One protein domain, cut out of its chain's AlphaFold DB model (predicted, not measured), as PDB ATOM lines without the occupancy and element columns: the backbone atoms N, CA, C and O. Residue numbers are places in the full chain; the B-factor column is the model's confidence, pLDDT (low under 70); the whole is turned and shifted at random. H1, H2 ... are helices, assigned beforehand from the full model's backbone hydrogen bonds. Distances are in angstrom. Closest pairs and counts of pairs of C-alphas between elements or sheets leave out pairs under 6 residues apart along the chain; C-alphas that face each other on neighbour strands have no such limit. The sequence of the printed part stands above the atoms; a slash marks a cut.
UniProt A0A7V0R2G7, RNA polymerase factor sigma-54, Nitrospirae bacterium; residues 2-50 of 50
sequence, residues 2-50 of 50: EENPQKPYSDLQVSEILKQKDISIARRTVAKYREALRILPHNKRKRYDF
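Overview. This is residues 2 to 50 of the 50 residues of the protein "RNA polymerase factor sigma-54" of Nitrospirae bacterium (UniProt A0A7V0R2G7). Two short helices, H1 and H2, set steeply to each other, make one end of an elongated model, with the loop of residues 21 to 26 joining them; the four-residue helix H3 lies past them, and residues 46 to 50 run out to the other end. The printed part has 49 residues, with three named helices in the order H1, H2, H3 and no named strand. The class is all helix, though under half of the residues, 24 of 49, are in named elements. The whole is only just compact, close to loose, with a radius of gyration of the C-alphas of 11.5 A and spans of 38 by 21 by 15 A.

Arrangement. H1, residues 11 to 20, touches H2, residues 27 to 36; their closest C-alphas are those of Leu 12 and Arg 27, 5.6 A apart. They run opposite ways at a steep tilt of 69.9 degrees, only just short of about perpendicular. H3, residues 42 to 45, is close to H1 but not clearly touching: their closest C-alphas, those of Asp 11 and His 42, are 7.9 A apart. H2 and H3 are apart, though a tight link joins them. In H1 and H2 every O i to N i+4 pair is within hydrogen-bond range; H3 is too short for such a pair, and its one O i to N i+3 pair is within range.

Along the chain. H1 begins with C-alpha 11 at (215.072, 190.409, 247.767) and is 14.5 A long from first to last C-alpha. H2 is 14.3 A long and begins with C-alpha 27 at (217.640, 185.406, 248.057). H3 is 5.1 A long and ends with C-alpha 45 at (214.580, 203.015, 246.765).

Size, cuts and confidence. The two C-alphas farthest apart, those of Asp 22 and Phe 50, are 38.6 A apart. The printed part has no cut, and the link from H1 to H2 is short. The mean pLDDT of the printed part is 81.5; residues 2 to 7, residue 43 and residues 47 to 50 are under 70.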
ATOM      1  N   GLU A   2     206.256 199.498 236.532       57.97
ATOM      2  CA  GLU A   2     205.111 198.775 237.128       57.97
ATOM      3  C   GLU A   2     205.334 198.384 238.606       57.97
ATOM      4  O   GLU A   2     204.430 197.868 239.255       57.97
ATOM      5  N   GLU A   3     206.521 198.633 239.174       59.91
ATOM      6  CA  GLU A   3     206.760 198.493 240.619       59.91
ATOM      7  C   GLU A   3     206.225 199.717 241.378       59.91
ATOM      8  O   GLU A   3     206.464 200.857 240.973       59.91
ATOM      9  N   ASN A   4     205.577 199.482 242.526       65.69
ATOM     10  CA  ASN A   4     205.163 200.539 243.448       65.69
ATOM     11  C   ASN A   4     206.405 201.250 244.045       65.69
ATOM     12  O   ASN A   4     207.142 200.628 244.819       65.69
ATOM     13  N   PRO A   5     206.639 202.548 243.757       65.00
ATOM     14  CA  PRO A   5     207.820 203.277 244.230       65.00
ATOM     15  C   PRO A   5     207.880 203.457 245.755       65.00
ATOM     16  O   PRO A   5     208.964 203.626 246.313       65.00
ATOM     17  N   GLN A   6     206.732 203.412 246.442       63.06
ATOM     18  CA  GLN A   6     206.651 203.591 247.896       63.06
ATOM     19  C   GLN A   6     206.969 202.302 248.671       63.06
ATOM     20  O   GLN A   6     207.360 202.343 249.841       63.06
ATOM     21  N   LYS A   7     206.834 201.140 248.021       69.25
ATOM     22  CA  LYS A   7     207.158 199.819 248.582       69.25
ATOM     23  C   LYS A   7     207.914 198.974 247.547       69.25
ATOM     24  O   LYS A   7     207.344 198.020 247.019       69.25
ATOM     25  N   PRO A   8     209.189 199.299 247.258       79.44
ATOM     26  CA  PRO A   8     210.012 198.478 246.372       79.44
ATOM     27  C   PRO A   8     210.150 197.060 246.939       79.44
ATOM     28  O   PRO A   8     210.355 196.899 248.146       79.44
ATOM     29  N   TYR A   9     210.090 196.032 246.086       82.50
ATOM     30  CA  TYR A   9     210.156 194.653 246.570       82.50
ATOM     31  C   TYR A   9     211.514 194.355 247.217       82.50
ATOM     32  O   TYR A   9     212.579 194.647 246.657       82.50
ATOM     33  N   SER A  10     211.497 193.726 248.390       85.75
ATOM     34  CA  SER A  10     212.700 193.175 249.021       85.75
ATOM     35  C   SER A  10     213.245 191.982 248.223       85.75
ATOM     36  O   SER A  10     212.562 191.423 247.369       85.75
ATOM     37  N   ASP A  11     214.496 191.577 248.464       86.69
ATOM     38  CA  ASP A  11     215.072 190.409 247.767       86.69
ATOM     39  C   ASP A  11     214.283 189.122 248.066       86.69
ATOM     40  O   ASP A  11     214.193 188.238 247.219       86.69
ATOM     41  N   LEU A  12     213.706 189.029 249.271       87.50
ATOM     42  CA  LEU A  12     212.887 187.896 249.693       87.50
ATOM     43  C   LEU A  12     211.570 187.858 248.911       87.50
ATOM     44  O   LEU A  12     211.256 186.840 248.305       87.50
ATOM     45  N   GLN A  13     210.870 188.991 248.828       88.44
ATOM     46  CA  GLN A  13     209.627 189.102 248.059       88.44
ATOM     47  C   GLN A  13     209.843 188.783 246.579       88.44
ATOM     48  O   GLN A  13     209.042 188.077 245.980       88.44
ATOM     49  N   VAL A  14     210.951 189.243 245.987       88.19
ATOM     50  CA  VAL A  14     211.292 188.887 244.602       88.19
ATOM     51  C   VAL A  14     211.508 187.379 244.459       88.19
ATOM     52  O   VAL A  14     211.022 186.794 243.497       88.19
ATOM     53  N   SER A  15     212.186 186.731 245.414       90.56
ATOM     54  CA  SER A  15     212.354 185.272 245.380       90.56
ATOM     55  C   SER A  15     211.026 184.517 245.502       90.56
ATOM     56  O   SER A  15     210.832 183.523 244.810       90.56
ATOM     57  N   GLU A  16     210.088 185.009 246.315       91.06
ATOM     58  CA  GLU A  16     208.753 184.420 246.478       91.06
ATOM     59  C   GLU A  16     207.895 184.591 245.219       91.06
ATOM     60  O   GLU A  16     207.292 183.625 244.759       91.06
ATOM     61  N   ILE A  17     207.896 185.784 244.616       90.25
ATOM     62  CA  ILE A  17     207.198 186.059 243.349       90.25
ATOM     63  C   ILE A  17     207.746 185.172 242.228       90.25
ATOM     64  O   ILE A  17     206.985 184.646 241.420       90.25
ATOM     65  N   LEU A  18     209.067 184.991 242.164       90.62
ATOM     66  CA  LEU A  18     209.689 184.108 241.179       90.62
ATOM     67  C   LEU A  18     209.327 182.645 241.443       90.62
ATOM     68  O   LEU A  18     208.984 181.931 240.505       90.62
ATOM     69  N   LYS A  19     209.279 182.228 242.712       91.94
ATOM     70  CA  LYS A  19     208.847 180.882 243.098       91.94
ATOM     71  C   LYS A  19     207.398 180.595 242.687       91.94
ATOM     72  O   LYS A  19     207.114 179.477 242.280       91.94
ATOM     73  N   GLN A  20     206.505 181.587 242.745       92.25
ATOM     74  CA  GLN A  20     205.127 181.466 242.237       92.25
ATOM     75  C   GLN A  20     205.054 181.275 240.716       92.25
ATOM     76  O   GLN A  20     204.054 180.778 240.214       92.25
ATOM     77  N   LYS A  21     206.100 181.668 239.984       92.31
ATOM     78  CA  LYS A  21     206.235 181.477 238.535       92.31
ATOM     79  C   LYS A  21     207.061 180.230 238.189       92.31
ATOM     80  O   LYS A  21     207.669 180.195 237.125       92.31
ATOM     81  N   ASP A  22     207.157 179.274 239.115       91.81
ATOM     82  CA  ASP A  22     207.990 178.065 239.019       91.81
ATOM     83  C   ASP A  22     209.508 178.321 238.903       91.81
ATOM     84  O   ASP A  22     210.292 177.430 238.576       91.81
ATOM     85  N   ILE A  23     209.970 179.529 239.240       91.50
ATOM     86  CA  ILE A  23     211.393 179.889 239.244       91.50
ATOM     87  C   ILE A  23     211.911 179.872 240.683       91.50
ATOM     88  O   ILE A  23     211.806 180.846 241.431       91.50
ATOM     89  N   SER A  24     212.516 178.753 241.083       91.81
ATOM     90  CA  SER A  24     213.169 178.637 242.390       91.81
ATOM     91  C   SER A  24     214.534 179.326 242.379       91.81
ATOM     92  O   SER A  24     215.492 178.844 241.776       91.81
ATOM     93  N   ILE A  25     214.634 180.468 243.060       91.19
ATOM     94  CA  ILE A  25     215.878 181.229 243.187       91.19
ATOM     95  C   ILE A  25     216.129 181.628 244.641       91.19
ATOM     96  O   ILE A  25     215.236 182.077 245.356       91.19
ATOM     97  N   ALA A  26     217.374 181.489 245.093       92.06
ATOM     98  CA  ALA A  26     217.760 181.905 246.434       92.06
ATOM     99  C   ALA A  26     217.848 183.436 246.547       92.06
ATOM    100  O   ALA A  26     218.320 184.120 245.636       92.06
ATOM    101  N   ARG A  27     217.518 183.972 247.731       90.62
ATOM    102  CA  ARG A  27     217.640 185.406 248.057       90.62
ATOM    103  C   ARG A  27     219.015 185.992 247.691       90.62
ATOM    104  O   ARG A  27     219.097 187.103 247.176       90.62
ATOM    105  N   ARG A  28     220.103 185.248 247.941       91.06
ATOM    106  CA  ARG A  28     221.479 185.691 247.631       91.06
ATOM    107  C   ARG A  28     221.711 185.865 246.127       91.06
ATOM    108  O   ARG A  28     222.402 186.795 245.726       91.06
ATOM    109  N   THR A  29     221.114 185.010 245.303       92.38
ATOM    110  CA  THR A  29     221.203 185.105 243.840       92.38
ATOM    111  C   THR A  29     220.436 186.322 243.331       92.38
ATOM    112  O   THR A  29     220.949 187.060 242.495       92.38
ATOM    113  N   VAL A  30     219.258 186.596 243.905       90.31
ATOM    114  CA  VAL A  30     218.496 187.822 243.621       90.31
ATOM    115  C   VAL A  30     219.315 189.069 243.965       90.31
ATOM    116  O   VAL A  30     219.378 189.985 243.152       90.31
ATOM    117  N   ALA A  31     219.991 189.096 245.120       88.19
ATOM    118  CA  ALA A  31     220.862 190.211 245.501       88.19
ATOM    119  C   ALA A  31     222.014 190.417 244.499       88.19
ATOM    120  O   ALA A  31     222.228 191.539 244.046       88.19
ATOM    121  N   LYS A  32     222.677 189.331 244.068       90.75
ATOM    122  CA  LYS A  32     223.707 189.375 243.014       90.75
ATOM    123  C   LYS A  32     223.175 189.957 241.703       90.75
ATOM    124  O   LYS A  32     223.823 190.809 241.106       90.75
ATOM    125  N   TYR A  33     221.998 189.519 241.253       91.00
ATOM    126  CA  TYR A  33     221.385 190.067 240.041       91.00
ATOM    127  C   TYR A  33     221.005 191.534 240.203       91.00
ATOM    128  O   TYR A  33     221.187 192.317 239.277       91.00
ATOM    129  N   ARG A  34     220.541 191.932 241.386       88.50
ATOM    130  CA  ARG A  34     220.201 193.322 241.692       88.50
ATOM    131  C   ARG A  34     221.431 194.232 241.607       88.50
ATOM    132  O   ARG A  34     221.354 195.282 240.977       88.50
ATOM    133  N   GLU A  35     222.567 193.794 242.149       86.19
ATOM    134  CA  GLU A  35     223.856 194.488 242.022       86.19
ATOM    135  C   GLU A  35     224.355 194.536 240.573       86.19
ATOM    136  O   GLU A  35     224.740 195.603 240.095       86.19
ATOM    137  N   ALA A  36     224.292 193.414 239.847       89.06
ATOM    138  CA  ALA A  36     224.714 193.336 238.448       89.06
ATOM    139  C   ALA A  36     223.891 194.261 237.535       89.06
ATOM    140  O   ALA A  36     224.434 194.908 236.643       89.06
ATOM    141  N   LEU A  37     222.589 194.382 237.807       87.25
ATOM    142  CA  LEU A  37     221.677 195.298 237.121       87.25
ATOM    143  C   LEU A  37     221.782 196.746 237.633       87.25
ATOM    144  O   LEU A  37     221.025 197.605 237.188       87.25
ATOM    145  N   ARG A  38     222.700 197.030 238.571       84.44
ATOM    146  CA  ARG A  38     222.883 198.337 239.231       84.44
ATOM    147  C   ARG A  38     221.601 198.877 239.876       84.44
ATOM    148  O   ARG A  38     221.422 200.085 240.027       84.44
ATOM    149  N   ILE A  39     220.706 197.982 240.282       81.62
ATOM    150  CA  ILE A  39     219.471 198.329 240.974       81.62
ATOM    151  C   ILE A  39     219.804 198.512 242.451       81.62
ATOM    152  O   ILE A  39     220.311 197.610 243.117       81.62
ATOM    153  N   LEU A  40     219.492 199.687 242.991       76.06
ATOM    154  CA  LEU A  40     219.709 199.957 244.407       76.06
ATOM    155  C   LEU A  40     218.843 199.032 245.288       76.06
ATOM    156  O   LEU A  40     217.702 198.709 244.937       76.06
ATOM    157  N   PRO A  41     219.343 198.618 246.464       72.69
ATOM    158  CA  PRO A  41     218.575 197.800 247.392       72.69
ATOM    159  C   PRO A  41     217.300 198.522 247.843       72.69
ATOM    160  O   PRO A  41     217.247 199.753 247.881       72.69
ATOM    161  N   HIS A  42     216.273 197.747 248.207       72.25
ATOM    162  CA  HIS A  42     214.934 198.256 248.542       72.25
ATOM    163  C   HIS A  42     214.950 199.430 249.545       72.25
ATOM    164  O   HIS A  42     214.255 200.418 249.335       72.25
ATOM    165  N   ASN A  43     215.829 199.379 250.553       69.31
ATOM    166  CA  ASN A  43     216.011 200.434 251.556       69.31
ATOM    167  C   ASN A  43     216.377 201.804 250.970       69.31
ATOM    168  O   ASN A  43     215.943 202.822 251.490       69.31
ATOM    169  N   LYS A  44     217.160 201.840 249.884       70.62
ATOM    170  CA  LYS A  44     217.569 203.086 249.217       70.62
ATOM    171  C   LYS A  44     216.564 203.560 248.162       70.62
ATOM    172  O   LYS A  44     216.676 204.683 247.689       70.62
ATOM    173  N   ARG A  45     215.616 202.703 247.766       73.75
ATOM    174  CA  ARG A  45     214.580 203.015 246.765       73.75
ATOM    175  C   ARG A  45     213.264 203.482 247.382       73.75
ATOM    176  O   ARG A  45     212.419 203.986 246.653       73.75
ATOM    177  N   LYS A  46     213.082 203.319 248.694       71.12
ATOM    178  CA  LYS A  46     211.884 203.771 249.399       71.12
ATOM    179  C   LYS A  46     211.828 205.302 249.372       71.12
ATOM    180  O   LYS A  46     212.605 205.957 250.065       71.12
ATOM    181  N   ARG A  47     210.934 205.868 248.557       69.62
ATOM    182  CA  ARG A  47     210.623 207.300 248.603       69.62
ATOM    183  C   ARG A  47     209.682 207.559 249.774       69.62
ATOM    184  O   ARG A  47     208.650 206.904 249.893       69.62
ATOM    185  N   TYR A  48     210.078 208.476 250.646       67.31
ATOM    186  CA  TYR A  48     209.169 209.103 251.593       67.31
ATOM    187  C   TYR A  48     208.561 210.288 250.847       67.31
ATOM    188  O   TYR A  48     209.240 211.294 250.659       67.31
ATOM    189  N   ASP A  49     207.347 210.116 250.323       64.94
ATOM    190  CA  ASP A  49     206.555 211.263 249.880       64.94
ATOM    191  C   ASP A  49     206.156 212.023 251.156       64.94
ATOM    192  O   ASP A  49     205.601 211.419 252.080       64.94
ATOM    193  N   PHE A  50     206.547 213.295 251.242       59.78
ATOM    194  CA  PHE A  50     206.154 214.229 252.300       59.78
ATOM    195  C   PHE A  50     204.970 215.068 251.829       59.78
ATOM    196  O   PHE A  50     204.955 215.418 250.626       59.78
TER     197      PHE A  50